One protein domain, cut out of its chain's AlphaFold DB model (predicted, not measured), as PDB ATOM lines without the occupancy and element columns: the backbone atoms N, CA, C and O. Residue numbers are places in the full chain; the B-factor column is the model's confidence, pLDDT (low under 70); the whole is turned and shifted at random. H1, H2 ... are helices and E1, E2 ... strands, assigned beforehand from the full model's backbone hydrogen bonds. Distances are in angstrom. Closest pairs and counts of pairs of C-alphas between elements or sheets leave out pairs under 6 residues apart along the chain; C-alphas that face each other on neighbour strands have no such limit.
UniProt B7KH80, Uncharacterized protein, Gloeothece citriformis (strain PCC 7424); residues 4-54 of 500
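Overview. This is residues 4 to 54 of the 500 residues of an uncharacterized protein of Gloeothece citriformis (strain PCC 7424) (UniProt B7KH80). A small two-stranded hairpin, E1 and E2, lies in the middle, with helix H1 packed beside it through residues 4 to 10, while helices H2 and H3 lie toward opposite ends of the longest axis. H2 stands about perpendicular to H1, at 77 degrees, with its first residue, Lys 19, near Tyr 7 of H1; H3 follows directly on from E2, apart from both, and touches no other helix. The printed part has 51 residues, with three named helices and two named strands in the order H1, H2, E1, E2, H3; the sheet has the order E1 - E2, antiparallel, and the class is mostly helix. The whole is compact, with a radius of gyration of the C-alphas of 10.3 A and spans of 30 by 24 by 15 A.

Arrangement. Start at E1, residues 37 to 39, and E2, residues 45 to 47, a hairpin of antiparallel neighbour strands at 151 degrees between their directions. Look for N 38 and O 46, 2.9 A apart, and N 46 and O 38, also 2.9 A, both within hydrogen-bond range. Just before E1, residues 33 to 34 form a short antiparallel pairing with residues 37 to 38. Next look at H1, residues 4 to 12: its closest C-alphas to E2 are those of Ala 6 and Tyr 45, 6.3 A apart. H2, residues 19 to 28, only just touches H1, with 3 pairs of C-alphas within 8 A; the closest are those of Tyr 7 and Lys 19, 6.2 A apart. Their lines are about perpendicular, at 77 degrees. The closest C-alphas of H2 and E1 are those of Phe 26 and Arg 39, 6.5 A apart. H3, residues 48 to 54, has its closest approach to E1 at the C-alphas of Val 48 and Ile 37, 5.7 A. H3 is apart from H1 and from H2, and H2 is apart from E2. In H1 and H3 every O i to N i+4 pair is within hydrogen-bond range; in H2 it is 4 of 6.

Along the chain. Find C-alpha 37 at (248.741, 268.144, 128.274); from there E1 runs 7.0 A to C-alpha 39, and E2 covers 7.0 A from Tyr 45 to Asp 47. H1 begins at C-alpha 4, (242.411, 276.693, 122.280), and runs 12.7 A to Lys 12. H2, the longest helix, runs 14.9 A from Lys 19 to Lys 28. H3 runs 10.2 A from Val 48 to C-alpha 54 at (243.628, 264.478, 142.263).

Size, cuts and confidence. The two C-alphas farthest apart are those of Ala 20 and Gln 54, at 30.2 A. The printed part has no cut. The links E1 to E2 and E2 to H3 are tight, H1 to H2 and H2 to E1 are short, and no link is long. The mean pLDDT of the printed part is 79.4; look for low confidence, under 70, at residues 49 to 54.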
ATOM      1  N   SER A   4     242.124 275.306 121.896       87.50
ATOM      2  CA  SER A   4     242.411 276.693 122.280       87.50
ATOM      3  C   SER A   4     242.734 276.815 123.764       87.50
ATOM      4  O   SER A   4     243.709 277.471 124.115       87.50
ATOM      5  N   GLU A   5     241.953 276.149 124.608       88.88
ATOM      6  CA  GLU A   5     242.146 276.132 126.060       88.88
ATOM      7  C   GLU A   5     243.438 275.406 126.430       88.88
ATOM      8  O   GLU A   5     244.253 275.948 127.175       88.88
ATOM      9  N   ALA A   6     243.689 274.248 125.808       88.31
ATOM     10  CA  ALA A   6     244.934 273.502 125.962       88.31
ATOM     11  C   ALA A   6     246.163 274.346 125.609       88.31
ATOM     12  O   ALA A   6     247.147 274.362 126.341       88.31
ATOM     13  N   TYR A   7     246.102 275.104 124.511       90.38
ATOM     14  CA  TYR A   7     247.211 275.966 124.116       90.38
ATOM     15  C   TYR A   7     247.465 277.109 125.109       90.38
ATOM     16  O   TYR A   7     248.619 277.433 125.385       90.38
ATOM     17  N   GLN A   8     246.414 277.718 125.666       90.19
ATOM     18  CA  GLN A   8     246.578 278.774 126.671       90.19
ATOM     19  C   GLN A   8     247.142 278.229 127.986       90.19
ATOM     20  O   GLN A   8     248.005 278.864 128.592       90.19
ATOM     21  N   LEU A   9     246.716 277.032 128.397       87.69
ATOM     22  CA  LEU A   9     247.282 276.341 129.552       87.69
ATOM     23  C   LEU A   9     248.762 275.989 129.325       87.69
ATOM     24  O   LEU A   9     249.595 276.264 130.185       87.69
ATOM     25  N   ALA A  10     249.109 275.486 128.138       86.94
ATOM     26  CA  ALA A  10     250.496 275.222 127.762       86.94
ATOM     27  C   ALA A  10     251.348 276.504 127.769       86.94
ATOM     28  O   ALA A  10     252.467 276.485 128.277       86.94
ATOM     29  N   LYS A  11     250.824 277.640 127.276       88.62
ATOM     30  CA  LYS A  11     251.524 278.939 127.331       88.62
ATOM     31  C   LYS A  11     251.828 279.376 128.762       88.62
ATOM     32  O   LYS A  11     252.943 279.813 129.027       88.62
ATOM     33  N   LYS A  12     250.868 279.225 129.682       86.50
ATOM     34  CA  LYS A  12     251.082 279.514 131.112       86.50
ATOM     35  C   LYS A  12     252.165 278.624 131.735       86.50
ATOM     36  O   LYS A  12     252.831 279.054 132.663       86.50
ATOM     37  N   ARG A  13     252.370 277.421 131.193       86.50
ATOM     38  CA  ARG A  13     253.406 276.454 131.596       86.50
ATOM     39  C   ARG A  13     254.693 276.548 130.764       86.50
ATOM     40  O   ARG A  13     255.470 275.601 130.719       86.50
ATOM     41  N   GLY A  14     254.911 277.670 130.075       79.75
ATOM     42  CA  GLY A  14     256.165 277.950 129.373       79.75
ATOM     43  C   GLY A  14     256.236 277.480 127.916       79.75
ATOM     44  O   GLY A  14     257.314 277.519 127.327       79.75
ATOM     45  N   PHE A  15     255.128 277.078 127.281       85.94
ATOM     46  CA  PHE A  15     255.133 276.746 125.853       85.94
ATOM     47  C   PHE A  15     255.325 277.999 124.981       85.94
ATOM     48  O   PHE A  15     254.435 278.845 124.878       85.94
ATOM     49  N   LYS A  16     256.476 278.110 124.303       84.38
ATOM     50  CA  LYS A  16     256.874 279.322 123.557       84.38
ATOM     51  C   LYS A  16     256.479 279.342 122.069       84.38
ATOM     52  O   LYS A  16     256.615 280.374 121.422       84.38
ATOM     53  N   LYS A  17     255.985 278.231 121.499       88.06
ATOM     54  CA  LYS A  17     255.688 278.113 120.051       88.06
ATOM     55  C   LYS A  17     254.229 278.462 119.705       88.06
ATOM     56  O   LYS A  17     253.380 278.641 120.580       88.06
ATOM     57  N   SER A  18     253.919 278.569 118.408       86.56
ATOM     58  CA  SER A  18     252.580 278.943 117.918       86.56
ATOM     59  C   SER A  18     251.504 277.881 118.212       86.56
ATOM     60  O   SER A  18     251.798 276.694 118.371       86.56
ATOM     61  N   LYS A  19     250.223 278.281 118.206       83.50
ATOM     62  CA  LYS A  19     249.069 277.366 118.358       83.50
ATOM     63  C   LYS A  19     248.968 276.335 117.226       83.50
ATOM     64  O   LYS A  19     248.455 275.229 117.428       83.50
ATOM     65  N   ALA A  20     249.447 276.686 116.030       77.69
ATOM     66  CA  ALA A  20     249.530 275.762 114.904       77.69
ATOM     67  C   ALA A  20     250.554 274.659 115.202       77.69
ATOM     68  O   ALA A  20     250.206 273.480 115.147       77.69
ATOM     69  N   THR A  21     251.755 275.050 115.646       79.94
ATOM     70  CA  THR A  21     252.836 274.139 116.050       79.94
ATOM     71  C   THR A  21     252.418 273.237 117.208       79.94
ATOM     72  O   THR A  21     252.633 272.031 117.142       79.94
ATOM     73  N   PHE A  22     251.723 273.786 118.213       83.94
ATOM     74  CA  PHE A  22     251.174 273.009 119.329       83.94
ATOM     75  C   PHE A  22     250.310 271.838 118.846       83.94
ATOM     76  O   PHE A  22     250.479 270.715 119.295       83.94
ATOM     77  N   GLY A  23     249.418 272.066 117.875       78.25
ATOM     78  CA  GLY A  23     248.572 270.998 117.339       78.25
ATOM     79  C   GLY A  23     249.274 270.012 116.405       78.25
ATOM     80  O   GLY A  23     248.834 268.870 116.323       78.25
ATOM     81  N   ILE A  24     250.312 270.447 115.685       82.38
ATOM     82  CA  ILE A  24     251.087 269.580 114.782       82.38
ATOM     83  C   ILE A  24     251.850 268.524 115.581       82.38
ATOM     84  O   ILE A  24     251.919 267.378 115.140       82.38
ATOM     85  N   ASN A  25     252.347 268.874 116.767       75.50
ATOM     86  CA  ASN A  25     253.082 267.936 117.611       75.50
ATOM     87  C   ASN A  25     252.242 266.689 117.952       75.50
ATOM     88  O   ASN A  25     252.722 265.579 117.776       75.50
ATOM     89  N   PHE A  26     250.951 266.845 118.271       80.25
ATOM     90  CA  PHE A  26     250.041 265.709 118.522       80.25
ATOM     91  C   PHE A  26     249.539 264.991 117.256       80.25
ATOM     92  O   PHE A  26     248.802 264.013 117.353       80.25
ATOM     93  N   LYS A  27     249.842 265.501 116.055       76.69
ATOM     94  CA  LYS A  27     249.610 264.770 114.796       76.69
ATOM     95  C   LYS A  27     250.813 263.912 114.424       76.69
ATOM     96  O   LYS A  27     250.623 262.836 113.877       76.69
ATOM     97  N   LYS A  28     252.026 264.405 114.698       72.38
ATOM     98  CA  LYS A  28     253.274 263.659 114.489       72.38
ATOM     99  C   LYS A  28     253.472 262.584 115.556       72.38
ATOM    100  O   LYS A  28     253.944 261.503 115.240       72.38
ATOM    101  N   THR A  29     253.063 262.878 116.787       76.50
ATOM    102  CA  THR A  29     253.231 261.991 117.938       76.50
ATOM    103  C   THR A  29     251.933 261.999 118.758       76.50
ATOM    104  O   THR A  29     251.765 262.857 119.627       76.50
ATOM    105  N   PRO A  30     250.967 261.111 118.450       76.44
ATOM    106  CA  PRO A  30     249.636 261.118 119.068       76.44
ATOM    107  C   PRO A  30     249.644 261.022 120.599       76.44
ATOM    108  O   PRO A  30     248.830 261.677 121.246       76.44
ATOM    109  N   ASP A  31     250.612 260.296 121.166       75.56
ATOM    110  CA  ASP A  31     250.760 260.094 122.612       75.56
ATOM    111  C   ASP A  31     251.626 261.132 123.333       75.56
ATOM    112  O   ASP A  31     251.828 261.028 124.542       75.56
ATOM    113  N   ALA A  32     252.128 262.151 122.627       77.62
ATOM    114  CA  ALA A  32     252.965 263.172 123.246       77.62
ATOM    115  C   ALA A  32     252.228 263.904 124.380       77.62
ATOM    116  O   ALA A  32     251.056 264.268 124.253       77.62
ATOM    117  N   VAL A  33     252.956 264.187 125.461       85.50
ATOM    118  CA  VAL A  33     252.507 265.055 126.553       85.50
ATOM    119  C   VAL A  33     253.301 266.354 126.477       85.50
ATOM    120  O   VAL A  33     254.517 266.362 126.636       85.50
ATOM    121  N   ILE A  34     252.625 267.469 126.211       80.56
ATOM    122  CA  ILE A  34     253.266 268.776 126.011       80.56
ATOM    123  C   ILE A  34     252.821 269.709 127.123       80.56
ATOM    124  O   ILE A  34     251.639 270.031 127.222       80.56
ATOM    125  N   CYS A  35     253.764 270.151 127.958       84.38
ATOM    126  CA  CYS A  35     253.484 270.994 129.126       84.38
ATOM    127  C   CYS A  35     252.395 270.392 130.044       84.38
ATOM    128  O   CYS A  35     251.514 271.101 130.540       84.38
ATOM    129  N   GLY A  36     252.431 269.067 130.228       80.25
ATOM    130  CA  GLY A  36     251.451 268.323 131.024       80.25
ATOM    131  C   GLY A  36     250.106 268.080 130.338       80.25
ATOM    132  O   GLY A  36     249.154 267.715 131.012       80.25
ATOM    133  N   ILE A  37     249.996 268.299 129.022       88.06
ATOM    134  CA  ILE A  37     248.741 268.144 128.274       88.06
ATOM    135  C   ILE A  37     248.883 267.038 127.231       88.06
ATOM    136  O   ILE A  37     249.779 267.105 126.388       88.06
ATOM    137  N   LYS A  38     247.968 266.064 127.247       90.44
ATOM    138  CA  LYS A  38     247.875 264.974 126.265       90.44
ATOM    139  C   LYS A  38     246.687 265.193 125.327       90.44
ATOM    140  O   LYS A  38     245.691 265.817 125.702       90.44
ATOM    141  N   ARG A  39     246.770 264.682 124.096       88.69
ATOM    142  CA  ARG A  39     245.615 264.568 123.196       88.69
ATOM    143  C   ARG A  39     245.026 263.161 123.300       88.69
ATOM    144  O   ARG A  39     245.719 262.178 123.094       88.69
ATOM    145  N   THR A  40     243.743 263.083 123.618       84.56
ATOM    146  CA  THR A  40     242.979 261.830 123.674       84.56
ATOM    147  C   THR A  40     242.646 261.325 122.269       84.56
ATOM    148  O   THR A  40     242.595 262.108 121.312       84.56
ATOM    149  N   GLU A  41     242.330 260.035 122.148       79.50
ATOM    150  CA  GLU A  41     241.904 259.410 120.885       79.50
ATOM    151  C   GLU A  41     240.636 260.059 120.304       79.50
ATOM    152  O   GLU A  41     240.505 260.207 119.090       79.50
ATOM    153  N   SER A  42     239.754 260.576 121.169       78.88
ATOM    154  CA  SER A  42     238.561 261.349 120.779       78.88
ATOM    155  C   SER A  42     238.877 262.720 120.153       78.88
ATOM    156  O   SER A  42     237.980 263.439 119.715       78.88
ATOM    157  N   GLY A  43     240.153 263.118 120.115       77.81
ATOM    158  CA  GLY A  43     240.627 264.383 119.561       77.81
ATOM    159  C   GLY A  43     240.598 265.562 120.537       77.81
ATOM    160  O   GLY A  43     241.102 266.634 120.184       77.81
ATOM    161  N   ASN A  44     240.071 265.359 121.747       85.69
ATOM    162  CA  ASN A  44     240.074 266.323 122.848       85.69
ATOM    163  C   ASN A  44     241.413 266.330 123.596       85.69
ATOM    164  O   ASN A  44     242.173 265.369 123.522       85.69
ATOM    165  N   TYR A  45     241.690 267.401 124.336       88.31
ATOM    166  CA  TYR A  45     242.909 267.541 125.137       88.31
ATOM    167  C   TYR A  45     242.614 267.344 126.624       88.31
ATOM    168  O   TYR A  45     241.529 267.706 127.085       88.31
ATOM    169  N   GLU A  46     243.577 266.819 127.366       88.31
ATOM    170  CA  GLU A  46     243.466 266.518 128.793       88.31
ATOM    171  C   GLU A  46     244.725 266.971 129.535       88.31
ATOM    172  O   GLU A  46     245.830 266.865 129.004       88.31
ATOM    173  N   ASP A  47     244.549 267.525 130.736       86.75
ATOM    174  CA  ASP A  47     245.646 267.970 131.593       86.75
ATOM    175  C   ASP A  47     246.042 266.850 132.553       86.75
ATOM    176  O   ASP A  47     245.406 266.635 133.583       86.75
ATOM    177  N   VAL A  48     247.121 266.163 132.210       79.50
ATOM    178  CA  VAL A  48     247.623 264.991 132.933       79.50
ATOM    179  C   VAL A  48     248.190 265.381 134.301       79.50
ATOM    180  O   VAL A  48     248.221 264.560 135.207       79.50
ATOM    181  N   LEU A  49     248.581 266.647 134.495       67.19
ATOM    182  CA  LEU A  49     249.047 267.139 135.798       67.19
ATOM    183  C   LEU A  49     247.889 267.384 136.777       67.19
ATOM    184  O   LEU A  49     248.097 267.392 137.989       67.19
ATOM    185  N   SER A  50     246.665 267.575 136.271       59.59
ATOM    186  CA  SER A  50     245.478 267.740 137.118       59.59
ATOM    187  C   SER A  50     244.968 266.409 137.680       59.59
ATOM    188  O   SER A  50     244.539 266.376 138.833       59.59
ATOM    189  N   SER A  51     245.115 265.307 136.934       49.41
ATOM    190  CA  SER A  51     244.834 263.951 137.425       49.41
ATOM    191  C   SER A  51     245.833 263.509 138.498       49.41
ATOM    192  O   SER A  51     245.419 262.983 139.523       49.41
ATOM    193  N   THR A  52     247.124 263.839 138.356       45.00
ATOM    194  CA  THR A  52     248.140 263.524 139.382       45.00
ATOM    195  C   THR A  52     247.910 264.290 140.690       45.00
ATOM    196  O   THR A  52     248.167 263.772 141.772       45.00
ATOM    197  N   LEU A  53     247.382 265.520 140.616       39.88
ATOM    198  CA  LEU A  53     246.990 266.300 141.796       39.88
ATOM    199  C   LEU A  53     245.689 265.798 142.441       39.88
ATOM    200  O   LEU A  53     245.498 265.998 143.638       39.88
ATOM    201  N   GLN A  54     244.792 265.157 141.687       38.94
ATOM    202  CA  GLN A  54     243.628 264.478 142.263       38.94
ATOM    203  C   GLN A  54     244.033 263.203 143.005       38.94
ATOM    204  O   GLN A  54     243.560 263.016 144.122       38.94
TER     205      GLN A  54